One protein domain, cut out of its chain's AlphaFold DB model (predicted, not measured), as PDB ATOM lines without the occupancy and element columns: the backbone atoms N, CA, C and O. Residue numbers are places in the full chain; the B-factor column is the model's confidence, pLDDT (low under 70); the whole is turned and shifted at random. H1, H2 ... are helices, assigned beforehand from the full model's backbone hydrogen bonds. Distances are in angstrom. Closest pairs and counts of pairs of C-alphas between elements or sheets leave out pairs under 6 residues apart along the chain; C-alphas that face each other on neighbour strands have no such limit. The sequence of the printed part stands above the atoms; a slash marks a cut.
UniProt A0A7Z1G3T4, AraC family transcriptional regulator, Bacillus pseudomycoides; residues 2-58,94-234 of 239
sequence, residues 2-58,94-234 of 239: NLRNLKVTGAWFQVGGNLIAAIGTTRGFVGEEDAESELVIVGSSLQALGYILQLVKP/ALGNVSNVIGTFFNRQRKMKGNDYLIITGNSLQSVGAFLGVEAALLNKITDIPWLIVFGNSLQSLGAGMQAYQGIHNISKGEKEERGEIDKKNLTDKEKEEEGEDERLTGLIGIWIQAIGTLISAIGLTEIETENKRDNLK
ATOM      1  N   ASN A   2     193.039 167.759 130.699       60.47
ATOM      2  CA  ASN A   2     193.846 167.930 129.478       60.47
ATOM      3  C   ASN A   2     194.794 166.727 129.311       60.47
ATOM      4  O   ASN A   2     195.602 166.469 130.197       60.47
ATOM      5  N   LEU A   3     194.700 166.002 128.193       58.97
ATOM      6  CA  LEU A   3     195.489 164.793 127.911       58.97
ATOM      7  C   LEU A   3     197.004 165.048 127.873       58.97
ATOM      8  O   LEU A   3     197.783 164.155 128.179       58.97
ATOM      9  N   ARG A   4     197.455 166.278 127.601       64.44
ATOM     10  CA  ARG A   4     198.882 166.618 127.714       64.44
ATOM     11  C   ARG A   4     199.381 166.615 129.158       64.44
ATOM     12  O   ARG A   4     200.533 166.285 129.426       64.44
ATOM     13  N   ASN A   5     198.490 166.894 130.110       76.94
ATOM     14  CA  ASN A   5     198.812 166.739 131.522       76.94
ATOM     15  C   ASN A   5     198.996 165.259 131.883       76.94
ATOM     16  O   ASN A   5     199.726 164.993 132.827       76.94
ATOM     17  N   LEU A   6     198.414 164.305 131.140       85.56
ATOM     18  CA  LEU A   6     198.600 162.872 131.407       85.56
ATOM     19  C   LEU A   6     200.010 162.384 131.083       85.56
ATOM     20  O   LEU A   6     200.539 161.603 131.864       85.56
ATOM     21  N   LYS A   7     200.648 162.879 130.012       89.56
ATOM     22  CA  LYS A   7     202.043 162.521 129.701       89.56
ATOM     23  C   LYS A   7     202.997 162.919 130.831       89.56
ATOM     24  O   LYS A   7     203.728 162.082 131.355       89.56
ATOM     25  N   VAL A   8     202.938 164.186 131.245       92.00
ATOM     26  CA  VAL A   8     203.768 164.711 132.341       92.00
ATOM     27  C   VAL A   8     203.407 164.043 133.669       92.00
ATOM     28  O   VAL A   8     204.296 163.602 134.390       92.00
ATOM     29  N   THR A   9     202.113 163.893 133.972       94.31
ATOM     30  CA  THR A   9     201.656 163.189 135.185       94.31
ATOM     31  C   THR A   9     202.204 161.765 135.215       94.31
ATOM     32  O   THR A   9     202.790 161.360 136.211       94.31
ATOM     33  N   GLY A  10     202.089 161.030 134.107       96.19
ATOM     34  CA  GLY A  10     202.607 159.675 133.977       96.19
ATOM     35  C   GLY A  10     204.115 159.585 134.213       96.19
ATOM     36  O   GLY A  10     204.559 158.699 134.936       96.19
ATOM     37  N   ALA A  11     204.898 160.540 133.697       97.12
ATOM     38  CA  ALA A  11     206.337 160.597 133.969       97.12
ATOM     39  C   ALA A  11     206.646 160.771 135.464       97.12
ATOM     40  O   ALA A  11     207.506 160.083 136.004       97.12
ATOM     41  N   TRP A  12     205.906 161.625 136.172       98.25
ATOM     42  CA  TRP A  12     206.108 161.812 137.612       98.25
ATOM     43  C   TRP A  12     205.636 160.619 138.457       98.25
ATOM     44  O   TRP A  12     206.253 160.326 139.481       98.25
ATOM     45  N   PHE A  13     204.621 159.869 138.010       98.31
ATOM     46  CA  PHE A  13     204.291 158.560 138.594       98.31
ATOM     47  C   PHE A  13     205.457 157.568 138.462       98.31
ATOM     48  O   PHE A  13     205.763 156.862 139.423       98.31
ATOM     49  N   GLN A  14     206.152 157.558 137.319       98.50
ATOM     50  CA  GLN A  14     207.349 156.729 137.129       98.50
ATOM     51  C   GLN A  14     208.483 157.151 138.063       98.50
ATOM     52  O   GLN A  14     209.107 156.287 138.671       98.50
ATOM     53  N   VAL A  15     208.723 158.457 138.228       98.81
ATOM     54  CA  VAL A  15     209.730 158.971 139.175       98.81
ATOM     55  C   VAL A  15     209.437 158.484 140.590       98.81
ATOM     56  O   VAL A  15     210.303 157.881 141.223       98.81
ATOM     57  N   GLY A  16     208.213 158.705 141.079       98.31
ATOM     58  CA  GLY A  16     207.814 158.258 142.415       98.31
ATOM     59  C   GLY A  16     207.954 156.746 142.574       98.31
ATOM     60  O   GLY A  16     208.514 156.276 143.562       98.31
ATOM     61  N   GLY A  17     207.520 155.983 141.570       98.62
ATOM     62  CA  GLY A  17     207.627 154.530 141.578       98.62
ATOM     63  C   GLY A  17     209.070 154.012 141.585       98.62
ATOM     64  O   GLY A  17     209.379 153.103 142.352       98.62
ATOM     65  N   ASN A  18     209.969 154.599 140.790       98.50
ATOM     66  CA  ASN A  18     211.384 154.216 140.779       98.50
ATOM     67  C   ASN A  18     212.093 154.564 142.091       98.50
ATOM     68  O   ASN A  18     212.869 153.755 142.589       98.50
ATOM     69  N   LEU A  19     211.801 155.725 142.685       98.69
ATOM     70  CA  LEU A  19     212.364 156.092 143.988       98.69
ATOM     71  C   LEU A  19     211.894 155.143 145.095       98.69
ATOM     72  O   LEU A  19     212.706 154.699 145.899       98.69
ATOM     73  N   ILE A  20     210.604 154.795 145.120       98.69
ATOM     74  CA  ILE A  20     210.058 153.841 146.096       98.69
ATOM     75  C   ILE A  20     210.716 152.466 145.930       98.69
ATOM     76  O   ILE A  20     211.130 151.874 146.927       98.69
ATOM     77  N   ALA A  21     210.855 151.976 144.694       98.31
ATOM     78  CA  ALA A  21     211.500 150.693 144.431       98.31
ATOM     79  C   ALA A  21     212.983 150.708 144.846       98.31
ATOM     80  O   ALA A  21     213.417 149.798 145.546       98.31
ATOM     81  N   ALA A  22     213.729 151.768 144.513       98.44
ATOM     82  CA  ALA A  22     215.130 151.924 144.904       98.44
ATOM     83  C   ALA A  22     215.311 151.962 146.431       98.44
ATOM     84  O   ALA A  22     216.183 151.277 146.963       98.44
ATOM     85  N   ILE A  23     214.445 152.688 147.149       98.19
ATOM     86  CA  ILE A  23     214.415 152.686 148.621       98.19
ATOM     87  C   ILE A  23     214.123 151.276 149.150       98.19
ATOM     88  O   ILE A  23     214.779 150.833 150.089       98.19
ATOM     89  N   GLY A  24     213.168 150.564 148.546       97.19
ATOM     90  CA  GLY A  24     212.864 149.170 148.871       97.19
ATOM     91  C   GLY A  24     214.083 148.262 148.756       97.19
ATOM     92  O   GLY A  24     214.439 147.590 149.721       97.19
ATOM     93  N   THR A  25     214.770 148.300 147.617       95.69
ATOM     94  CA  THR A  25     215.993 147.521 147.387       95.69
ATOM     95  C   THR A  25     217.113 147.911 148.349       95.69
ATOM     96  O   THR A  25     217.804 147.032 148.858       95.69
ATOM     97  N   THR A  26     217.276 149.198 148.684       96.88
ATOM     98  CA  THR A  26     218.229 149.623 149.724       96.88
ATOM     99  C   THR A  26     217.891 149.020 151.085       96.88
ATOM    100  O   THR A  26     218.789 148.526 151.761       96.88
ATOM    101  N   ARG A  27     216.613 149.020 151.487       95.62
ATOM    102  CA  ARG A  27     216.167 148.402 152.747       95.62
ATOM    103  C   ARG A  27     216.453 146.900 152.762       95.62
ATOM    104  O   ARG A  27     217.007 146.395 153.733       95.62
ATOM    105  N   GLY A  28     216.179 146.214 151.659       92.81
ATOM    106  CA  GLY A  28     216.533 144.807 151.488       92.81
ATOM    107  C   GLY A  28     218.031 144.532 151.573       92.81
ATOM    108  O   GLY A  28     218.444 143.543 152.183       92.81
ATOM    109  N   PHE A  29     218.851 145.407 150.988       91.44
ATOM    110  CA  PHE A  29     220.311 145.307 151.034       91.44
ATOM    111  C   PHE A  29     220.845 145.397 152.469       91.44
ATOM    112  O   PHE A  29     221.730 144.632 152.829       91.44
ATOM    113  N   VAL A  30     220.264 146.258 153.313       92.12
ATOM    114  CA  VAL A  30     220.653 146.397 154.732       92.12
ATOM    115  C   VAL A  30     219.962 145.396 155.676       92.12
ATOM    116  O   VAL A  30     220.051 145.542 156.892       92.12
ATOM    117  N   GLY A  31     219.285 144.379 155.132       87.81
ATOM    118  CA  GLY A  31     218.720 143.258 155.897       87.81
ATOM    119  C   GLY A  31     217.211 143.316 156.160       87.81
ATOM    120  O   GLY A  31     216.679 142.440 156.837       87.81
ATOM    121  N   GLU A  32     216.487 144.297 155.617       90.75
ATOM    122  CA  GLU A  32     215.030 144.425 155.772       90.75
ATOM    123  C   GLU A  32     214.269 143.820 154.570       90.75
ATOM    124  O   GLU A  32     213.523 144.509 153.868       90.75
ATOM    125  N   GLU A  33     214.462 142.517 154.316       82.31
ATOM    126  CA  GLU A  33     213.930 141.808 153.129       82.31
ATOM    127  C   GLU A  33     212.395 141.880 152.984       82.31
ATOM    128  O   GLU A  33     211.872 141.967 151.869       82.31
ATOM    129  N   ASP A  34     211.655 141.891 154.097       81.44
ATOM    130  CA  ASP A  34     210.188 141.992 154.070       81.44
ATOM    131  C   ASP A  34     209.719 143.334 153.484       81.44
ATOM    132  O   ASP A  34     208.749 143.388 152.721       81.44
ATOM    133  N   ALA A  35     210.435 144.418 153.798       90.00
ATOM    134  CA  ALA A  35     210.129 145.753 153.297       90.00
ATOM    135  C   ALA A  35     210.545 145.933 151.829       90.00
ATOM    136  O   ALA A  35     209.899 146.696 151.105       90.00
ATOM    137  N   GLU A  36     211.593 145.234 151.381       93.44
ATOM    138  CA  GLU A  36     212.059 145.268 149.991       93.44
ATOM    139  C   GLU A  36     210.941 144.880 149.029       93.44
ATOM    140  O   GLU A  36     210.574 145.660 148.149       93.44
ATOM    141  N   SER A  37     210.355 143.699 149.232       93.50
ATOM    142  CA  SER A  37     209.350 143.162 148.313       93.50
ATOM    143  C   SER A  37     208.114 144.060 148.224       93.50
ATOM    144  O   SER A  37     207.594 144.289 147.134       93.50
ATOM    145  N   GLU A  38     207.644 144.599 149.352       95.75
ATOM    146  CA  GLU A  38     206.478 145.489 149.385       95.75
ATOM    147  C   GLU A  38     206.708 146.783 148.615       95.75
ATOM    148  O   GLU A  38     205.886 147.176 147.783       95.75
ATOM    149  N   LEU A  39     207.843 147.430 148.866       98.00
ATOM    150  CA  LEU A  39     208.171 148.699 148.235       98.00
ATOM    151  C   LEU A  39     208.481 148.516 146.749       98.00
ATOM    152  O   LEU A  39     208.023 149.320 145.942       98.00
ATOM    153  N   VAL A  40     209.162 147.438 146.354       97.25
ATOM    154  CA  VAL A  40     209.394 147.125 144.935       97.25
ATOM    155  C   VAL A  40     208.071 146.891 144.202       97.25
ATOM    156  O   VAL A  40     207.860 147.467 143.137       97.25
ATOM    157  N   ILE A  41     207.132 146.135 144.783       98.06
ATOM    158  CA  ILE A  41     205.805 145.910 144.182       98.06
ATOM    159  C   ILE A  41     205.047 147.231 143.999       98.06
ATOM    160  O   ILE A  41     204.530 147.500 142.911       98.06
ATOM    161  N   VAL A  42     204.982 148.070 145.039       98.44
ATOM    162  CA  VAL A  42     204.306 149.378 144.966       98.44
ATOM    163  C   VAL A  42     204.993 150.278 143.941       98.44
ATOM    164  O   VAL A  42     204.327 150.875 143.092       98.44
ATOM    165  N   GLY A  43     206.321 150.341 143.980       98.50
ATOM    166  CA  GLY A  43     207.128 151.156 143.086       98.50
ATOM    167  C   GLY A  43     206.937 150.779 141.619       98.50
ATOM    168  O   GLY A  43     206.574 151.631 140.807       98.50
ATOM    169  N   SER A  44     207.093 149.501 141.272       98.44
ATOM    170  CA  SER A  44     206.877 149.008 139.907       98.44
ATOM    171  C   SER A  44     205.423 149.158 139.447       98.44
ATOM    172  O   SER A  44     205.175 149.452 138.278       98.44
ATOM    173  N   SER A  45     204.445 149.054 140.353       98.69
ATOM    174  CA  SER A  45     203.035 149.311 140.020       98.69
ATOM    175  C   SER A  45     202.794 150.773 139.625       98.69
ATOM    176  O   SER A  45     202.126 151.047 138.624       98.69
ATOM    177  N   LEU A  46     203.367 151.725 140.371       98.62
ATOM    178  CA  LEU A  46     203.278 153.154 140.053       98.62
ATOM    179  C   LEU A  46     203.988 153.490 138.736       98.62
ATOM    180  O   LEU A  46     203.468 154.283 137.950       98.62
ATOM    181  N   GLN A  47     205.128 152.853 138.457       98.50
ATOM    182  CA  GLN A  47     205.816 152.987 137.173       98.50
ATOM    183  C   GLN A  47     204.967 152.484 136.006       98.50
ATOM    184  O   GLN A  47     204.769 153.222 135.039       98.50
ATOM    185  N   ALA A  48     204.421 151.265 136.106       98.44
ATOM    186  CA  ALA A  48     203.550 150.695 135.082       98.44
ATOM    187  C   ALA A  48     202.359 151.616 134.789       98.44
ATOM    188  O   ALA A  48     202.096 151.937 133.628       98.44
ATOM    189  N   LEU A  49     201.689 152.107 135.838       97.88
ATOM    190  CA  LEU A  49     200.610 153.083 135.705       97.88
ATOM    191  C   LEU A  49     201.088 154.345 134.981       97.88
ATOM    192  O   LEU A  49     200.437 154.802 134.044       97.88
ATOM    193  N   GLY A  50     202.236 154.893 135.377       97.56
ATOM    194  CA  GLY A  50     202.795 156.082 134.755       97.56
ATOM    195  C   GLY A  50     203.057 155.914 133.255       97.56
ATOM    196  O   GLY A  50     202.709 156.797 132.473       97.56
ATOM    197  N   TYR A  51     203.619 154.778 132.827       97.56
ATOM    198  CA  TYR A  51     203.799 154.465 131.400       97.56
ATOM    199  C   TYR A  51     202.462 154.321 130.664       97.56
ATOM    200  O   TYR A  51     202.292 154.888 129.586       97.56
ATOM    201  N   ILE A  52     201.473 153.654 131.265       96.00
ATOM    202  CA  ILE A  52     200.127 153.528 130.684       96.00
ATOM    203  C   ILE A  52     199.482 154.907 130.482       96.00
ATOM    204  O   ILE A  52     198.906 155.164 129.427       96.00
ATOM    205  N   LEU A  53     199.623 155.828 131.442       94.62
ATOM    206  CA  LEU A  53     199.107 157.195 131.308       94.62
ATOM    207  C   LEU A  53     199.753 157.957 130.137       94.62
ATOM    208  O   LEU A  53     199.070 158.745 129.483       94.62
ATOM    209  N   GLN A  54     201.032 157.707 129.832       92.12
ATOM    210  CA  GLN A  54     201.709 158.316 128.678       92.12
ATOM    211  C   GLN A  54     201.209 157.782 127.324       92.12
ATOM    212  O   GLN A  54     201.318 158.491 126.319       92.12
ATOM    213  N   LEU A  55     200.638 156.570 127.287       90.88
ATOM    214  CA  LEU A  55     200.066 155.969 126.073       90.88
ATOM    215  C   LEU A  55     198.682 156.521 125.715       90.88
ATOM    216  O   LEU A  55     198.244 156.365 124.571       90.88
ATOM    217  N   VAL A  56     197.991 157.182 126.649       87.25
ATOM    218  CA  VAL A  56     196.665 157.757 126.398       87.25
ATOM    219  C   VAL A  56     196.796 158.963 125.458       87.25
ATOM    220  O   VAL A  56     197.240 160.042 125.855       87.25
ATOM    221  N   LYS A  57     196.403 158.793 124.191       70.62
ATOM    222  CA  LYS A  57     196.364 159.871 123.188       70.62
ATOM    223  C   LYS A  57     194.963 160.500 123.113       70.62
ATOM    224  O   LYS A  57     193.981 159.786 123.289       70.62
ATOM    225  N   PRO A  58     194.841 161.812 122.816       53.41
ATOM    226  CA  PRO A  58     193.593 162.359 122.292       53.41
ATOM    227  C   PRO A  58     193.243 161.678 120.970       53.41
ATOM    228  O   PRO A  58     194.142 161.461 120.151       53.41
ATOM    229  N   ALA A  94     206.124 149.485 130.347       98.69
ATOM    230  CA  ALA A  94     204.928 149.119 131.101       98.69
ATOM    231  C   ALA A  94     204.861 147.605 131.357       98.69
ATOM    232  O   ALA A  94     204.700 147.177 132.501       98.69
ATOM    233  N   LEU A  95     205.033 146.793 130.310       98.56
ATOM    234  CA  LEU A  95     205.029 145.331 130.410       98.56
ATOM    235  C   LEU A  95     206.150 144.821 131.314       98.56
ATOM    236  O   LEU A  95     205.927 143.926 132.129       98.56
ATOM    237  N   GLY A  96     207.337 145.416 131.213       98.62
ATOM    238  CA  GLY A  96     208.463 145.052 132.052       98.62
ATOM    239  C   GLY A  96     208.204 145.325 133.533       98.62
ATOM    240  O   GLY A  96     208.512 144.483 134.373       98.62
ATOM    241  N   ASN A  97     207.560 146.449 133.863       98.56
ATOM    242  CA  ASN A  97     207.158 146.742 135.239       98.56
ATOM    243  C   ASN A  97     206.078 145.782 135.757       98.56
ATOM    244  O   ASN A  97     206.162 145.326 136.895       98.56
ATOM    245  N   VAL A  98     205.095 145.419 134.927       98.62
ATOM    246  CA  VAL A  98     204.089 144.404 135.289       98.62
ATOM    247  C   VAL A  98     204.749 143.048 135.554       98.62
ATOM    248  O   VAL A  98     204.424 142.392 136.541       98.62
ATOM    249  N   SER A  99     205.713 142.646 134.722       98.50
ATOM    250  CA  SER A  99     206.473 141.405 134.917       98.50
ATOM    251  C   SER A  99     207.236 141.404 136.246       98.50
ATOM    252  O   SER A  99     207.163 140.423 136.986       98.50
ATOM    253  N   ASN A 100     207.887 142.521 136.598       98.19
ATOM    254  CA  ASN A 100     208.560 142.678 137.891       98.19
ATOM    255  C   ASN A 100     207.580 142.551 139.061       98.19
ATOM    256  O   ASN A 100     207.854 141.803 139.994       98.19
ATOM    257  N   VAL A 101     206.417 143.211 138.999       98.19
ATOM    258  CA  VAL A 101     205.380 143.093 140.040       98.19
ATOM    259  C   VAL A 101     204.980 141.636 140.252       98.19
ATOM    260  O   VAL A 101     204.954 141.169 141.389       98.19
ATOM    261  N   ILE A 102     204.695 140.909 139.168       97.75
ATOM    262  CA  ILE A 102     204.278 139.504 139.236       97.75
ATOM    263  C   ILE A 102     205.399 138.639 139.827       97.75
ATOM    264  O   ILE A 102     205.151 137.858 140.748       97.75
ATOM    265  N   GLY A 103     206.629 138.793 139.331       97.31
ATOM    266  CA  GLY A 103     207.786 138.036 139.804       97.31
ATOM    267  C   GLY A 103     208.085 138.283 141.283       97.31
ATOM    268  O   GLY A 103     208.166 137.332 142.062       97.31
ATOM    269  N   THR A 104     208.161 139.547 141.706       95.94
ATOM    270  CA  THR A 104     208.415 139.921 143.106       95.94
ATOM    271  C   THR A 104     207.283 139.464 144.027       95.94
ATOM    272  O   THR A 104     207.546 138.918 145.099       95.94
ATOM    273  N   PHE A 105     206.022 139.609 143.607       96.12
ATOM    274  CA  PHE A 105     204.871 139.145 144.382       96.12
ATOM    275  C   PHE A 105     204.912 137.636 144.635       96.12
ATOM    276  O   PHE A 105     204.713 137.196 145.770       96.12
ATOM    277  N   PHE A 106     205.203 136.834 143.608       95.44
ATOM    278  CA  PHE A 106     205.307 135.390 143.790       95.44
ATOM    279  C   PHE A 106     206.546 134.989 144.588       95.44
ATOM    280  O   PHE A 106     206.436 134.089 145.418       95.44
ATOM    281  N   ASN A 107     207.681 135.677 144.431       92.19
ATOM    282  CA  ASN A 107     208.874 135.415 145.241       92.19
ATOM    283  C   ASN A 107     208.669 135.686 146.730       92.19
ATOM    284  O   ASN A 107     209.198 134.936 147.550       92.19
ATOM    285  N   ARG A 108     207.852 136.686 147.080       89.69
ATOM    286  CA  ARG A 108     207.443 136.931 148.469       89.69
ATOM    287  C   ARG A 108     206.682 135.745 149.065       89.69
ATOM    288  O   ARG A 108     206.867 135.430 150.234       89.69
ATOM    289  N   GLN A 109     205.815 135.094 148.287       87.62
ATOM    290  CA  GLN A 109     205.068 133.923 148.763       87.62
ATOM    291  C   GLN A 109     205.936 132.664 148.790       87.62
ATOM    292  O   GLN A 109     205.906 131.893 149.747       87.62
ATOM    293  N   ARG A 110     206.684 132.437 147.707       87.69
ATOM    294  CA  ARG A 110     207.570 131.292 147.531       87.69
ATOM    295  C   ARG A 110     208.651 131.625 146.508       87.69
ATOM    296  O   ARG A 110     208.357 131.754 145.320       87.69
ATOM    297  N   LYS A 111     209.909 131.667 146.953       84.88
ATOM    298  CA  LYS A 111     211.069 131.851 146.071       84.88
ATOM    299  C   LYS A 111     211.160 130.686 145.068       84.88
ATOM    300  O   LYS A 111     211.207 129.522 145.471       84.88
ATOM    301  N   MET A 112     211.130 130.988 143.768       88.56
ATOM    302  CA  MET A 112     211.225 130.007 142.674       88.56
ATOM    303  C   MET A 112     211.989 130.607 141.492       88.56
ATOM    304  O   MET A 112     211.700 131.733 141.099       88.56
ATOM    305  N   LYS A 113     212.844 129.812 140.828       88.19
ATOM    306  CA  LYS A 113     213.599 130.255 139.634       88.19
ATOM    307  C   LYS A 113     212.707 130.871 138.548       88.19
ATOM    308  O   LYS A 113     213.088 131.837 137.901       88.19
ATOM    309  N   GLY A 114     211.495 130.339 138.359       90.56
ATOM    310  CA  GLY A 114     210.519 130.879 137.402       90.56
ATOM    311  C   GLY A 114     210.118 132.332 137.679       90.56
ATOM    312  O   GLY A 114     209.932 133.104 136.744       90.56
ATOM    313  N   ASN A 115     210.038 132.725 138.950       95.19
ATOM    314  CA  ASN A 115     209.731 134.098 139.341       95.19
ATOM    315  C   ASN A 115     210.932 135.020 139.086       95.19
ATOM    316  O   ASN A 115     210.751 136.142 138.619       95.19
ATOM    317  N   ASP A 116     212.153 134.531 139.320       95.12
ATOM    318  CA  ASP A 116     213.381 135.272 139.014       95.12
ATOM    319  C   ASP A 116     213.502 135.528 137.505       95.12
ATOM    320  O   ASP A 116     213.827 136.639 137.090       95.12
ATOM    321  N   TYR A 117     213.126 134.555 136.665       97.56
ATOM    322  CA  TYR A 117     213.030 134.766 135.217       97.56
ATOM    323  C   TYR A 117     212.012 135.847 134.833       97.56
ATOM    324  O   TYR A 117     212.264 136.587 133.879       97.56
ATOM    325  N   LEU A 118     210.893 135.986 135.556       97.94
ATOM    326  CA  LEU A 118     209.937 137.076 135.317       97.94
ATOM    327  C   LEU A 118     210.542 138.443 135.654       97.94
ATOM    328  O   LEU A 118     210.340 139.390 134.894       97.94
ATOM    329  N   ILE A 119     211.311 138.548 136.740       98.06
ATOM    330  CA  ILE A 119     212.005 139.789 137.118       98.06
ATOM    331  C   ILE A 119     213.102 140.123 136.092       98.06
ATOM    332  O   ILE A 119     213.181 141.245 135.599       98.06
ATOM    333  N   ILE A 120     213.914 139.141 135.688       98.44
ATOM    334  CA  ILE A 120     214.959 139.319 134.662       98.44
ATOM    335  C   ILE A 120     214.349 139.757 133.331       98.44
ATOM    336  O   ILE A 120     214.834 140.698 132.696       98.44
ATOM    337  N   THR A 121     213.275 139.092 132.904       98.56
ATOM    338  CA  THR A 121     212.550 139.452 131.681       98.56
ATOM    339  C   THR A 121     211.986 140.860 131.798       98.56
ATOM    340  O   THR A 121     212.134 141.656 130.874       98.56
ATOM    341  N   GLY A 122     211.398 141.203 132.944       98.62
ATOM    342  CA  GLY A 122     210.835 142.524 133.177       98.62
ATOM    343  C   GLY A 122     211.874 143.643 133.101       98.62
ATOM    344  O   GLY A 122     211.667 144.626 132.388       98.62
ATOM    345  N   ASN A 123     213.027 143.454 133.738       98.69
ATOM    346  CA  ASN A 123     214.164 144.374 133.667       98.69
ATOM    347  C   ASN A 123     214.751 144.470 132.248       98.69
ATOM    348  O   ASN A 123     215.102 145.556 131.788       98.69
ATOM    349  N   SER A 124     214.787 143.362 131.506       98.88
ATOM    350  CA  SER A 124     215.245 143.348 130.110       98.88
ATOM    351  C   SER A 124     214.307 144.143 129.193       98.88
ATOM    352  O   SER A 124     214.764 144.967 128.400       98.88
ATOM    353  N   LEU A 125     212.988 143.951 129.332       98.81
ATOM    354  CA  LEU A 125     211.978 144.716 128.594       98.81
ATOM    355  C   LEU A 125     212.072 146.213 128.904       98.81
ATOM    356  O   LEU A 125     212.008 147.028 127.985       98.81
ATOM    357  N   GLN A 126     212.288 146.580 130.171       98.69
ATOM    358  CA  GLN A 126     212.504 147.974 130.559       98.69
ATOM    359  C   GLN A 126     213.776 148.554 129.932       98.69
ATOM    360  O   GLN A 126     213.742 149.659 129.391       98.69
ATOM    361  N   SER A 127     214.879 147.802 129.944       98.81
ATOM    362  CA  SER A 127     216.147 148.250 129.362       98.81
ATOM    363  C   SER A 127     216.020 148.560 127.868       98.81
ATOM    364  O   SER A 127     216.426 149.635 127.412       98.81
ATOM    365  N   VAL A 128     215.389 147.652 127.116       98.75
ATOM    366  CA  VAL A 128     215.118 147.827 125.682       98.75
ATOM    367  C   VAL A 128     214.123 148.959 125.451       98.75
ATOM    368  O   VAL A 128     214.350 149.808 124.592       98.75
ATOM    369  N   GLY A 129     213.038 149.016 126.225       98.56
ATOM    370  CA  GLY A 129     212.012 150.042 126.073       98.56
ATOM    371  C   GLY A 129     212.549 151.459 126.286       98.56
ATOM    372  O   GLY A 129     212.270 152.352 125.484       98.56
ATOM    373  N   ALA A 130     213.399 151.654 127.298       98.56
ATOM    374  CA  ALA A 130     214.091 152.920 127.526       98.56
ATOM    375  C   ALA A 130     215.043 153.265 126.368       98.56
ATOM    376  O   ALA A 130     215.053 154.403 125.896       98.56
ATOM    377  N   PHE A 131     215.791 152.285 125.853       98.56
ATOM    378  CA  PHE A 131     216.684 152.495 124.713       98.56
ATOM    379  C   PHE A 131     215.933 152.908 123.435       98.56
ATOM    380  O   PHE A 131     216.364 153.828 122.740       98.56
ATOM    381  N   LEU A 132     214.764 152.322 123.155       97.94
ATOM    382  CA  LEU A 132     213.915 152.770 122.040       97.94
ATOM    383  C   LEU A 132     213.461 154.228 122.211       97.94
ATOM    384  O   LEU A 132     213.347 154.954 121.225       97.94
ATOM    385  N   GLY A 133     213.262 154.684 123.451       95.62
ATOM    386  CA  GLY A 133     213.013 156.091 123.761       95.62
ATOM    387  C   GLY A 133     214.199 157.008 123.431       95.62
ATOM    388  O   GLY A 133     213.987 158.145 123.012       95.62
ATOM    389  N   VAL A 134     215.441 156.530 123.574       96.50
ATOM    390  CA  VAL A 134     216.647 157.250 123.120       96.50
ATOM    391  C   VAL A 134     216.657 157.368 121.598       96.50
ATOM    392  O   VAL A 134     216.822 158.467 121.068       96.50
ATOM    393  N   GLU A 135     216.440 156.258 120.887       92.81
ATOM    394  CA  GLU A 135     216.415 156.264 119.420       92.81
ATOM    395  C   GLU A 135     215.300 157.180 118.891       92.81
ATOM    396  O   GLU A 135     215.535 158.001 118.003       92.81
ATOM    397  N   ALA A 136     214.101 157.098 119.475       91.12
ATOM    398  CA  ALA A 136     212.977 157.953 119.118       91.12
ATOM    399  C   ALA A 136     213.313 159.444 119.281       91.12
ATOM    400  O   ALA A 136     213.034 160.231 118.371       91.12
ATOM    401  N   ALA A 137     213.952 159.819 120.395       90.31
ATOM    402  CA  ALA A 137     214.376 161.189 120.675       90.31
ATOM    403  C   ALA A 137     215.429 161.702 119.677       90.31
ATOM    404  O   ALA A 137     215.324 162.833 119.211       90.31
ATOM    405  N   LEU A 138     216.406 160.871 119.300       91.12
ATOM    406  CA  LEU A 138     217.440 161.232 118.318       91.12
ATOM    407  C   LEU A 138     216.894 161.366 116.888       91.12
ATOM    408  O   LEU A 138     217.422 162.136 116.084       91.12
ATOM    409  N   LEU A 139     215.843 160.614 116.551       87.50
ATOM    410  CA  LEU A 139     215.191 160.682 115.240       87.50
ATOM    411  C   LEU A 139     214.260 161.884 115.088       87.50
ATOM    412  O   LEU A 139     213.929 162.245 113.958       87.50
ATOM    413  N   ASN A 140     213.833 162.510 116.185       78.00
ATOM    414  CA  ASN A 140     212.926 163.651 116.150       78.00
ATOM    415  C   ASN A 140     213.663 164.953 115.769       78.00
ATOM    416  O   ASN A 140     213.761 165.883 116.559       78.00
ATOM    417  N   LYS A 141     214.184 165.013 114.534       61.25
ATOM    418  CA  LYS A 141     214.993 166.121 113.984       61.25
ATOM    419  C   LYS A 141     214.220 167.423 113.713       61.25
ATOM    420  O   LYS A 141     214.804 168.378 113.213       61.25
ATOM    421  N   ILE A 142     212.908 167.441 113.956       56.78
ATOM    422  CA  ILE A 142     212.033 168.594 113.678       56.78
ATOM    423  C   ILE A 142     212.150 169.649 114.798       56.78
ATOM    424  O   ILE A 142     211.846 170.819 114.582       56.78
ATOM    425  N   THR A 143     212.638 169.248 115.972       57.47
ATOM    426  CA  THR A 143     213.011 170.117 117.095       57.47
ATOM    427  C   THR A 143     214.485 169.904 117.438       57.47
ATOM    428  O   THR A 143     215.081 168.910 117.013       57.47
ATOM    429  N   ASP A 144     215.072 170.798 118.236       70.12
ATOM    430  CA  ASP A 144     216.355 170.520 118.884       70.12
ATOM    431  C   ASP A 144     216.307 169.161 119.607       70.12
ATOM    432  O   ASP A 144     215.255 168.728 120.094       70.12
ATOM    433  N   ILE A 145     217.443 168.456 119.648       75.88
ATOM    434  CA  ILE A 145     217.537 167.142 120.300       75.88
ATOM    435  C   ILE A 145     217.191 167.316 121.788       75.88
ATOM    436  O   ILE A 145     217.877 168.083 122.472       75.88
ATOM    437  N   PRO A 146     216.198 166.586 122.336       86.75
ATOM    438  CA  PRO A 146     215.806 166.723 123.733       86.75
ATOM    439  C   PRO A 146     216.798 165.979 124.636       86.75
ATOM    440  O   PRO A 146     216.524 164.888 125.140       86.75
ATOM    441  N   TRP A 147     217.985 166.559 124.822       92.19
ATOM    442  CA  TRP A 147     219.126 165.917 125.481       92.19
ATOM    443  C   TRP A 147     218.803 165.361 126.867       92.19
ATOM    444  O   TRP A 147     219.269 164.274 127.192       92.19
ATOM    445  N   LEU A 148     217.962 166.032 127.660       94.75
ATOM    446  CA  LEU A 148     217.529 165.511 128.961       94.75
ATOM    447  C   LEU A 148     216.802 164.162 128.837       94.75
ATOM    448  O   LEU A 148     217.068 163.247 129.611       94.75
ATOM    449  N   ILE A 149     215.949 163.989 127.824       95.06
ATOM    450  CA  ILE A 149     215.270 162.710 127.566       95.06
ATOM    451  C   ILE A 149     216.279 161.658 127.101       95.06
ATOM    452  O   ILE A 149     216.244 160.528 127.582       95.06
ATOM    453  N   VAL A 150     217.208 162.025 126.213       96.69
ATOM    454  CA  VAL A 150     218.272 161.122 125.736       96.69
ATOM    455  C   VAL A 150     219.128 160.620 126.903       96.69
ATOM    456  O   VAL A 150     219.290 159.410 127.068       96.69
ATOM    457  N   PHE A 151     219.634 161.523 127.745       97.50
ATOM    458  CA  PHE A 151     220.427 161.166 128.921       97.50
ATOM    459  C   PHE A 151     219.615 160.344 129.921       97.50
ATOM    460  O   PHE A 151     220.061 159.280 130.351       97.50
ATOM    461  N   GLY A 152     218.405 160.793 130.256       98.25
ATOM    462  CA  GLY A 152     217.554 160.114 131.224       98.25
ATOM    463  C   GLY A 152     217.163 158.699 130.792       98.25
ATOM    464  O   GLY A 152     217.227 157.763 131.590       98.25
ATOM    465  N   ASN A 153     216.799 158.504 129.524       98.38
ATOM    466  CA  ASN A 153     216.455 157.184 128.991       98.38
ATOM    467  C   ASN A 153     217.687 156.276 128.841       98.38
ATOM    468  O   ASN A 153     217.580 155.070 129.051       98.38
ATOM    469  N   SER A 154     218.866 156.837 128.557       98.75
ATOM    470  CA  SER A 154     220.120 156.068 128.528       98.75
ATOM    471  C   SER A 154     220.468 155.509 129.910       98.75
ATOM    472  O   SER A 154     220.793 154.330 130.036       98.75
ATOM    473  N   LEU A 155     220.339 156.329 130.961       98.81
ATOM    474  CA  LEU A 155     220.547 155.885 132.342       98.81
ATOM    475  C   LEU A 155     219.504 154.841 132.762       98.81
ATOM    476  O   LEU A 155     219.871 153.817 133.326       98.81
ATOM    477  N   GLN A 156     218.225 155.033 132.423       98.69
ATOM    478  CA  GLN A 156     217.189 154.016 132.663       98.69
ATOM    479  C   GLN A 156     217.515 152.683 131.987       98.69
ATOM    480  O   GLN A 156     217.428 151.638 132.629       98.69
ATOM    481  N   SER A 157     217.930 152.720 130.717       98.81
ATOM    482  CA  SER A 157     218.311 151.517 129.976       98.81
ATOM    483  C   SER A 157     219.467 150.781 130.654       98.81
ATOM    484  O   SER A 157     219.373 149.571 130.887       98.81
ATOM    485  N   LEU A 158     220.518 151.513 131.041       98.75
ATOM    486  CA  LEU A 158     221.677 150.960 131.736       98.75
ATOM    487  C   LEU A 158     221.295 150.356 133.093       98.75
ATOM    488  O   LEU A 158     221.632 149.207 133.368       98.75
ATOM    489  N   GLY A 159     220.568 151.106 133.921       98.62
ATOM    490  CA  GLY A 159     220.179 150.676 135.262       98.62
ATOM    491  C   GLY A 159     219.293 149.428 135.263       98.62
ATOM    492  O   GLY A 159     219.533 148.491 136.028       98.62
ATOM    493  N   ALA A 160     218.316 149.362 134.355       98.62
ATOM    494  CA  ALA A 160     217.489 148.173 134.161       98.62
ATOM    495  C   ALA A 160     218.315 146.986 133.632       98.62
ATOM    496  O   ALA A 160     218.159 145.854 134.091       98.62
ATOM    497  N   GLY A 161     219.252 147.243 132.713       98.69
ATOM    498  CA  GLY A 161     220.164 146.228 132.181       98.69
ATOM    499  C   GLY A 161     221.066 145.616 133.257       98.69
ATOM    500  O   GLY A 161     221.239 144.400 133.291       98.69
ATOM    501  N   MET A 162     221.580 146.430 134.184       98.31
ATOM    502  CA  MET A 162     222.377 145.958 135.325       98.31
ATOM    503  C   MET A 162     221.566 145.056 136.265       98.31
ATOM    504  O   MET A 162     222.066 144.014 136.686       98.31
ATOM    505  N   GLN A 163     220.306 145.403 136.548       98.12
ATOM    506  CA  GLN A 163     219.418 144.556 137.359       98.12
ATOM    507  C   GLN A 163     219.088 143.228 136.653       98.12
ATOM    508  O   GLN A 163     219.043 142.177 137.291       98.12
ATOM    509  N   ALA A 164     218.891 143.242 135.329       98.31
ATOM    510  CA  ALA A 164     218.712 142.011 134.554       98.31
ATOM    511  C   ALA A 164     219.975 141.132 134.588       98.31
ATOM    512  O   ALA A 164     219.880 139.926 134.823       98.31
ATOM    513  N   TYR A 165     221.152 141.735 134.402       96.56
ATOM    514  CA  TYR A 165     222.442 141.047 134.466       96.56
ATOM    515  C   TYR A 165     222.669 140.382 135.825       96.56
ATOM    516  O   TYR A 165     223.004 139.200 135.884       96.56
ATOM    517  N   GLN A 166     222.420 141.114 136.909       95.56
ATOM    518  CA  GLN A 166     222.509 140.585 138.262       95.56
ATOM    519  C   GLN A 166     221.608 139.354 138.451       95.56
ATOM    520  O   GLN A 166     222.059 138.327 138.950       95.56
ATOM    521  N   GLY A 167     220.347 139.425 138.011       94.50
ATOM    522  CA  GLY A 167     219.434 138.286 138.106       94.50
ATOM    523  C   GLY A 167     219.936 137.061 137.330       94.50
ATOM    524  O   GLY A 167     219.880 135.943 137.842       94.50
ATOM    525  N   ILE A 168     220.482 137.258 136.123       95.12
ATOM    526  CA  ILE A 168     221.080 136.174 135.321       95.12
ATOM    527  C   ILE A 168     222.263 135.543 136.055       95.12
ATOM    528  O   ILE A 168     222.375 134.316 136.103       95.12
ATOM    529  N   HIS A 169     223.139 136.372 136.623       91.94
ATOM    530  CA  HIS A 169     224.292 135.912 137.389       91.94
ATOM    531  C   HIS A 169     223.858 135.077 138.600       91.94
ATOM    532  O   HIS A 169     224.342 133.957 138.761       91.94
ATOM    533  N   ASN A 170     222.859 135.542 139.359       90.50
ATOM    534  CA  ASN A 170     222.308 134.825 140.514       90.50
ATOM    535  C   ASN A 170     221.746 133.444 140.135       90.50
ATOM    536  O   ASN A 170     222.046 132.451 140.802       90.50
ATOM    537  N   ILE A 171     220.971 133.348 139.046       91.06
ATOM    538  CA  ILE A 171     220.441 132.058 138.568       91.06
ATOM    539  C   ILE A 171     221.579 131.135 138.124       91.06
ATOM    540  O   ILE A 171     221.630 129.977 138.538       91.06
ATOM    541  N   SER A 172     222.499 131.641 137.298       89.12
ATOM    542  CA  SER A 172     223.628 130.868 136.766       89.12
ATOM    543  C   SER A 172     224.494 130.292 137.887       89.12
ATOM    544  O   SER A 172     224.852 129.112 137.863       89.12
ATOM    545  N   LYS A 173     224.781 131.103 138.910       86.00
ATOM    546  CA  LYS A 173     225.515 130.680 140.102       86.00
ATOM    547  C   LYS A 173     224.753 129.609 140.884       86.00
ATOM    548  O   LYS A 173     225.323 128.556 141.163       86.00
ATOM    549  N   GLY A 174     223.458 129.811 141.133       85.12
ATOM    550  CA  GLY A 174     222.612 128.819 141.806       85.12
ATOM    551  C   GLY A 174     222.559 127.469 141.079       85.12
ATOM    552  O   GLY A 174     222.610 126.419 141.711       85.12
ATOM    553  N   GLU A 175     222.530 127.458 139.744       87.31
ATOM    554  CA  GLU A 175     222.588 126.204 138.982       87.31
ATOM    555  C   GLU A 175     223.941 125.492 139.073       87.31
ATOM    556  O   GLU A 175     223.986 124.263 139.111       87.31
ATOM    557  N   LYS A 176     225.051 126.237 139.088       85.94
ATOM    558  CA  LYS A 176     226.391 125.655 139.262       85.94
ATOM    559  C   LYS A 176     226.566 125.049 140.652       85.94
ATOM    560  O   LYS A 176     227.198 124.002 140.782       85.94
ATOM    561  N   GLU A 177     225.979 125.670 141.673       83.75
ATOM    562  CA  GLU A 177     225.927 125.127 143.034       83.75
ATOM    563  C   GLU A 177     225.118 123.824 143.087       83.75
ATOM    564  O   GLU A 177     225.597 122.825 143.619       83.75
ATOM    565  N   GLU A 178     223.935 123.787 142.465       84.44
ATOM    566  CA  GLU A 178     223.119 122.566 142.363       84.44
ATOM    567  C   GLU A 178     223.833 121.433 141.606       84.44
ATOM    568  O   GLU A 178     223.671 120.261 141.951       84.44
ATOM    569  N   ARG A 179     224.637 121.769 140.588       85.75
ATOM    570  CA  ARG A 179     225.449 120.811 139.817       85.75
ATOM    571  C   ARG A 179     226.743 120.381 140.521       85.75
ATOM    572  O   ARG A 179     227.418 119.483 140.025       85.75
ATOM    573  N   GLY A 180     227.088 120.982 141.662       81.44
ATOM    574  CA  GLY A 180     228.330 120.695 142.388       81.44
ATOM    575  C   GLY A 180     229.596 121.219 141.699       81.44
ATOM    576  O   GLY A 180     230.693 120.766 142.012       81.44
ATOM    577  N   GLU A 181     229.461 122.157 140.758       81.75
ATOM    578  CA  GLU A 181     230.586 122.792 140.054       81.75
ATOM    579  C   GLU A 181     231.253 123.888 140.902       81.75
ATOM    580  O   GLU A 181     232.423 124.209 140.695       81.75
ATOM    581  N   ILE A 182     230.514 124.457 141.860       74.25
ATOM    582  CA  ILE A 182     231.005 125.431 142.839       74.25
ATOM    583  C   ILE A 182     230.835 124.825 144.230       74.25
ATOM    584  O   ILE A 182     229.715 124.623 144.700       74.25
ATOM    585  N   ASP A 183     231.949 124.553 144.906       68.62
ATOM    586  CA  ASP A 183     231.941 123.925 146.225       68.62
ATOM    587  C   ASP A 183     231.996 124.986 147.337       68.62
ATOM    588  O   ASP A 183     233.037 125.254 147.941       68.62
ATOM    589  N   LYS A 184     230.840 125.608 147.626       64.88
ATOM    590  CA  LYS A 184     230.689 126.605 148.707       64.88
ATOM    591  C   LYS A 184     231.058 126.067 150.096       64.88
ATOM    592  O   LYS A 184     231.208 126.853 151.027       64.88
ATOM    593  N   LYS A 185     231.207 124.750 150.276       62.22
ATOM    594  CA  LYS A 185     231.639 124.155 151.553       62.22
ATOM    595  C   LYS A 185     233.063 124.544 151.950       62.22
ATOM    596  O   LYS A 185     233.361 124.511 153.138       62.22
ATOM    597  N   ASN A 186     233.899 124.925 150.984       65.12
ATOM    598  CA  ASN A 186     235.293 125.295 151.232       65.12
ATOM    599  C   ASN A 186     235.494 126.803 151.454       65.12
ATOM    600  O   ASN A 186     236.596 127.206 151.813       65.12
ATOM    601  N   LEU A 187     234.449 127.616 151.263       71.06
ATOM    602  CA  LEU A 187     234.465 129.046 151.566       71.06
ATOM    603  C   LEU A 187     234.093 129.275 153.030       71.06
ATOM    604  O   LEU A 187     233.144 128.674 153.552       71.06
ATOM    605  N   THR A 188     234.824 130.178 153.671       77.25
ATOM    606  CA  THR A 188     234.483 130.704 154.991       77.25
ATOM    607  C   THR A 188     233.167 131.478 154.930       77.25
ATOM    608  O   THR A 188     232.749 131.956 153.875       77.25
ATOM    609  N   ASP A 189     232.489 131.613 156.069       76.75
ATOM    610  CA  ASP A 189     231.217 132.344 156.122       76.75
ATOM    611  C   ASP A 189     231.387 133.817 155.717       76.75
ATOM    612  O   ASP A 189     230.530 134.359 155.026       76.75
ATOM    613  N   LYS A 190     232.549 134.414 156.015       75.62
ATOM    614  CA  LYS A 190     232.910 135.770 155.573       75.62
ATOM    615  C   LYS A 190     233.024 135.894 154.055       75.62
ATOM    616  O   LYS A 190     232.503 136.841 153.487       75.62
ATOM    617  N   GLU A 191     233.664 134.931 153.395       75.38
ATOM    618  CA  GLU A 191     233.815 134.958 151.932       75.38
ATOM    619  C   GLU A 191     232.464 134.799 151.217       75.38
ATOM    620  O   GLU A 191     232.260 135.370 150.151       75.38
ATOM    621  N   LYS A 192     231.516 134.055 151.803       71.38
ATOM    622  CA  LYS A 192     230.152 133.927 151.259       71.38
ATOM    623  C   LYS A 192     229.339 135.209 151.416       71.38
ATOM    624  O   LYS A 192     228.531 135.508 150.539       71.38
ATOM    625  N   GLU A 193     229.509 135.907 152.536       72.00
ATOM    626  CA  GLU A 193     228.860 137.194 152.791       72.00
ATOM    627  C   GLU A 193     229.386 138.262 151.825       72.00
ATOM    628  O   GLU A 193     228.585 138.853 151.108       72.00
ATOM    629  N   GLU A 194     230.709 138.426 151.709       71.75
ATOM    630  CA  GLU A 194     231.332 139.406 150.803       71.75
ATOM    631  C   GLU A 194     230.942 139.172 149.332       71.75
ATOM    632  O   GLU A 194     230.536 140.098 148.632       71.75
ATOM    633  N   GLU A 195     230.975 137.920 148.864       71.81
ATOM    634  CA  GLU A 195     230.599 137.592 147.483       71.81
ATOM    635  C   GLU A 195     229.099 137.843 147.217       71.81
ATOM    636  O   GLU A 195     228.712 138.283 146.134       71.81
ATOM    637  N   GLY A 196     228.237 137.584 148.208       72.25
ATOM    638  CA  GLY A 196     226.804 137.868 148.116       72.25
ATOM    639  C   GLY A 196     226.483 139.365 148.149       72.25
ATOM    640  O   GLY A 196     225.558 139.812 147.464       72.25
ATOM    641  N   GLU A 197     227.242 140.152 148.912       76.50
ATOM    642  CA  GLU A 197     227.114 141.611 148.965       76.50
ATOM    643  C   GLU A 197     227.490 142.261 147.630       76.50
ATOM    644  O   GLU A 197     226.708 143.064 147.116       76.50
ATOM    645  N   ASP A 198     228.609 141.862 147.020       75.81
ATOM    646  CA  ASP A 198     229.045 142.368 145.709       75.81
ATOM    647  C   ASP A 198     228.017 142.066 144.600       75.81
ATOM    648  O   ASP A 198     227.700 142.914 143.750       75.81
ATOM    649  N   GLU A 199     227.418 140.873 144.638       79.69
ATOM    650  CA  GLU A 199     226.348 140.479 143.720       79.69
ATOM    651  C   GLU A 199     225.086 141.323 143.939       79.69
ATOM    652  O   GLU A 199     224.484 141.816 142.978       79.69
ATOM    653  N   ARG A 200     224.682 141.562 145.193       87.38
ATOM    654  CA  ARG A 200     223.528 142.422 145.515       87.38
ATOM    655  C   ARG A 200     223.768 143.893 145.173       87.38
ATOM    656  O   ARG A 200     222.834 144.578 144.739       87.38
ATOM    657  N   LEU A 201     225.010 144.357 145.281       93.44
ATOM    658  CA  LEU A 201     225.412 145.734 145.023       93.44
ATOM    659  C   LEU A 201     225.208 146.138 143.557       93.44
ATOM    660  O   LEU A 201     224.758 147.252 143.288       93.44
ATOM    661  N   THR A 202     225.457 145.236 142.603       94.44
ATOM    662  CA  THR A 202     225.257 145.522 141.167       94.44
ATOM    663  C   THR A 202     223.803 145.888 140.852       94.44
ATOM    664  O   THR A 202     223.539 146.876 140.161       94.44
ATOM    665  N   GLY A 203     222.846 145.132 141.399       95.19
ATOM    666  CA  GLY A 203     221.419 145.433 141.263       95.19
ATOM    667  C   GLY A 203     221.015 146.732 141.934       95.19
ATOM    668  O   GLY A 203     220.284 147.533 141.353       95.19
ATOM    669  N   LEU A 204     221.541 146.958 143.140       97.06
ATOM    670  CA  LEU A 204     221.294 148.170 143.912       97.06
ATOM    671  C   LEU A 204     221.782 149.429 143.176       97.06
ATOM    672  O   LEU A 204     221.066 150.426 143.100       97.06
ATOM    673  N   ILE A 205     222.980 149.393 142.591       98.06
ATOM    674  CA  ILE A 205     223.482 150.492 141.758       98.06
ATOM    675  C   ILE A 205     222.579 150.670 140.532       98.06
ATOM    676  O   ILE A 205     222.193 151.794 140.206       98.06
ATOM    677  N   GLY A 206     222.197 149.565 139.886       98.12
ATOM    678  CA  GLY A 206     221.317 149.576 138.722       98.12
ATOM    679  C   GLY A 206     219.982 150.282 138.979       98.12
ATOM    680  O   GLY A 206     219.599 151.167 138.211       98.12
ATOM    681  N   ILE A 207     219.294 149.962 140.080       98.25
ATOM    682  CA  ILE A 207     217.983 150.557 140.384       98.25
ATOM    683  C   ILE A 207     218.073 152.057 140.705       98.25
ATOM    684  O   ILE A 207     217.206 152.832 140.294       98.25
ATOM    685  N   TRP A 208     219.151 152.512 141.351       98.75
ATOM    686  CA  TRP A 208     219.378 153.941 141.596       98.75
ATOM    687  C   TRP A 208     219.737 154.711 140.322       98.75
ATOM    688  O   TRP A 208     219.212 155.805 140.103       98.75
ATOM    689  N   ILE A 209     220.571 154.135 139.449       98.81
ATOM    690  CA  ILE A 209     220.853 154.704 138.121       98.81
ATOM    691  C   ILE A 209     219.549 154.864 137.330       98.81
ATOM    692  O   ILE A 209     219.309 155.921 136.740       98.81
ATOM    693  N   GLN A 210     218.678 153.850 137.364       98.56
ATOM    694  CA  GLN A 210     217.370 153.905 136.716       98.56
ATOM    695  C   GLN A 210     216.501 155.030 137.289       98.56
ATOM    696  O   GLN A 210     215.973 155.835 136.520       98.56
ATOM    697  N   ALA A 211     216.407 155.152 138.616       98.75
ATOM    698  CA  ALA A 211     215.615 156.198 139.261       98.75
ATOM    699  C   ALA A 211     216.073 157.619 138.896       98.75
ATOM    700  O   ALA A 211     215.245 158.476 138.569       98.75
ATOM    701  N   ILE A 212     217.386 157.862 138.887       98.69
ATOM    702  CA  ILE A 212     217.968 159.145 138.467       98.69
ATOM    703  C   ILE A 212     217.655 159.413 136.991       98.69
ATOM    704  O   ILE A 212     217.225 160.513 136.635       98.69
ATOM    705  N   GLY A 213     217.813 158.404 136.132       98.56
ATOM    706  CA  GLY A 213     217.482 158.509 134.716       98.56
ATOM    707  C   GLY A 213     216.017 158.882 134.473       98.56
ATOM    708  O   GLY A 213     215.728 159.764 133.660       98.56
ATOM    709  N   THR A 214     215.088 158.272 135.211       98.50
ATOM    710  CA  THR A 214     213.656 158.589 135.121       98.50
ATOM    711  C   THR A 214     213.361 160.020 135.552       98.50
ATOM    712  O   THR A 214     212.595 160.702 134.875       98.50
ATOM    713  N   LEU A 215     213.995 160.510 136.623       98.69
ATOM    714  CA  LEU A 215     213.853 161.903 137.057       98.69
ATOM    715  C   LEU A 215     214.309 162.886 135.972       98.69
ATOM    716  O   LEU A 215     213.570 163.809 135.634       98.69
ATOM    717  N   ILE A 216     215.493 162.671 135.391       98.31
ATOM    718  CA  ILE A 216     216.033 163.537 134.330       98.31
ATOM    719  C   ILE A 216     215.105 163.533 133.104       98.31
ATOM    720  O   ILE A 216     214.782 164.594 132.568       98.31
ATOM    721  N   SER A 217     214.623 162.354 132.694       97.12
ATOM    722  CA  SER A 217     213.700 162.223 131.561       97.12
ATOM    723  C   SER A 217     212.359 162.925 131.829       97.12
ATOM    724  O   SER A 217     211.849 163.640 130.966       97.12
ATOM    725  N   ALA A 218     211.815 162.816 133.047       97.00
ATOM    726  CA  ALA A 218     210.582 163.497 133.447       97.00
ATOM    727  C   ALA A 218     210.720 165.030 133.451       97.00
ATOM    728  O   ALA A 218     209.788 165.729 133.040       97.00
ATOM    729  N   ILE A 219     211.879 165.557 133.865       96.00
ATOM    730  CA  ILE A 219     212.193 166.990 133.765       96.00
ATOM    731  C   ILE A 219     212.204 167.416 132.294       96.00
ATOM    732  O   ILE A 219     211.480 168.343 131.934       96.00
ATOM    733  N   GLY A 220     212.932 166.691 131.436       93.00
ATOM    734  CA  GLY A 220     212.987 166.977 130.000       93.00
ATOM    735  C   GLY A 220     211.610 166.949 129.330       93.00
ATOM    736  O   GLY A 220     211.268 167.845 128.563       93.00
ATOM    737  N   LEU A 221     210.765 165.972 129.669       92.06
ATOM    738  CA  LEU A 221     209.392 165.908 129.162       92.06
ATOM    739  C   LEU A 221     208.534 167.088 129.649       92.06
ATOM    740  O   LEU A 221     207.711 167.612 128.897       92.06
ATOM    741  N   THR A 222     208.710 167.502 130.906       92.81
ATOM    742  CA  THR A 222     207.985 168.642 131.486       92.81
ATOM    743  C   THR A 222     208.368 169.952 130.793       92.81
ATOM    744  O   THR A 222     207.491 170.779 130.528       92.81
ATOM    745  N   GLU A 223     209.651 170.131 130.474       90.25
ATOM    746  CA  GLU A 223     210.170 171.290 129.743       90.25
ATOM    747  C   GLU A 223     209.554 171.379 128.342       90.25
ATOM    748  O   GLU A 223     208.867 172.360 128.050       90.25
ATOM    749  N   ILE A 224     209.653 170.306 127.550       86.94
ATOM    750  CA  ILE A 224     209.078 170.230 126.194       86.94
ATOM    751  C   ILE A 224     207.577 170.527 126.204       86.94
ATOM    752  O   ILE A 224     207.065 171.285 125.379       86.94
ATOM    753  N   GLU A 225     206.829 169.944 127.143       85.56
ATOM    754  CA  GLU A 225     205.385 170.168 127.214       85.56
ATOM    755  C   GLU A 225     205.039 171.609 127.630       85.56
ATOM    756  O   GLU A 225     204.029 172.169 127.197       85.56
ATOM    757  N   THR A 226     205.885 172.243 128.442       85.88
ATOM    758  CA  THR A 226     205.716 173.646 128.839       85.88
ATOM    759  C   THR A 226     206.011 174.595 127.678       85.88
ATOM    760  O   THR A 226     205.252 175.543 127.463       85.88
ATOM    761  N   GLU A 227     207.066 174.337 126.908       83.56
ATOM    762  CA  GLU A 227     207.405 175.094 125.697       83.56
ATOM    763  C   GLU A 227     206.303 174.982 124.645       83.56
ATOM    764  O   GLU A 227     205.754 176.001 124.217       83.56
ATOM    765  N   ASN A 228     205.846 173.761 124.358       80.50
ATOM    766  CA  ASN A 228     204.730 173.521 123.447       80.50
ATOM    767  C   ASN A 228     203.468 174.301 123.854       80.50
ATOM    768  O   ASN A 228     202.746 174.819 122.999       80.50
ATOM    769  N   LYS A 229     203.158 174.403 125.153       78.56
ATOM    770  CA  LYS A 229     202.025 175.216 125.638       78.56
ATOM    771  C   LYS A 229     202.236 176.710 125.392       78.56
ATOM    772  O   LYS A 229     201.290 177.389 124.993       78.56
ATOM    773  N   ARG A 230     203.447 177.226 125.622       75.62
ATOM    774  CA  ARG A 230     203.782 178.641 125.389       75.62
ATOM    775  C   ARG A 230     203.655 179.014 123.917       75.62
ATOM    776  O   ARG A 230     203.103 180.071 123.627       75.62
ATOM    777  N   ASP A 231     204.105 178.155 123.011       75.56
ATOM    778  CA  ASP A 231     204.041 178.437 121.575       75.56
ATOM    779  C   ASP A 231     202.605 178.423 121.049       75.56
ATOM    780  O   ASP A 231     202.205 179.348 120.345       75.56
ATOM    781  N   ASN A 232     201.775 177.474 121.499       72.75
ATOM    782  CA  ASN A 232     200.348 177.462 121.154       72.75
ATOM    783  C   ASN A 232     199.619 178.741 121.624       72.75
ATOM    784  O   ASN A 232     198.783 179.272 120.901       72.75
ATOM    785  N   LEU A 233     199.968 179.280 122.800       72.81
ATOM    786  CA  LEU A 233     199.387 180.528 123.321       72.81
ATOM    787  C   LEU A 233     199.859 181.790 122.582       72.81
ATOM    788  O   LEU A 233     199.151 182.796 122.590       72.81
ATOM    789  N   LYS A 234     201.061 181.780 121.991       71.06
ATOM    790  CA  LYS A 234     201.549 182.897 121.165       71.06
ATOM    791  C   LYS A 234     200.844 182.942 119.813       71.06
ATOM    792  O   LYS A 234     200.552 184.034 119.341       71.06
TER     793      LYS A 234
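This is residues 2 to 58 and 94 to 234 of the 239 residues of the protein "AraC family transcriptional regulator" of Bacillus pseudomycoides (UniProt A0A7Z1G3T4). Six helices form an up-and-down bundle, a closed ring where each runs against the one before and H6 meets H1 again. The printed part has 198 residues, class all helix, H1 to H6 in order. It is a compact rod, 73 by 30 by 25 A, radius of gyration of the C-alphas 18.9 A.

Find C-alpha 3 at (195.489, 164.793, 127.911), beginning H1, residues 3 to 29. Then come H2, 33 to 55, H3, 94 to 109, H4, 113 to 139, and H5, 147 to 178. H6, 189 to 234, 68.2 A long, ends at C-alpha 234, (201.549, 182.897, 121.165).

Look at the hairpin H1 and H2, at a shallow tilt of 16 degrees, its closest C-alphas, 10 and 50, 3.7 A apart. H6 touches H1, closest at C-alphas 211 and 18, 4.9 A. Every O i to N i+4 pair is within hydrogen-bond range in H3, H4 and H5.

Residues 59 to 93 are cut out, leaving 19.5 A between C-alphas 58 and 94. Among others, residues 183 to 186 have pLDDT under 70.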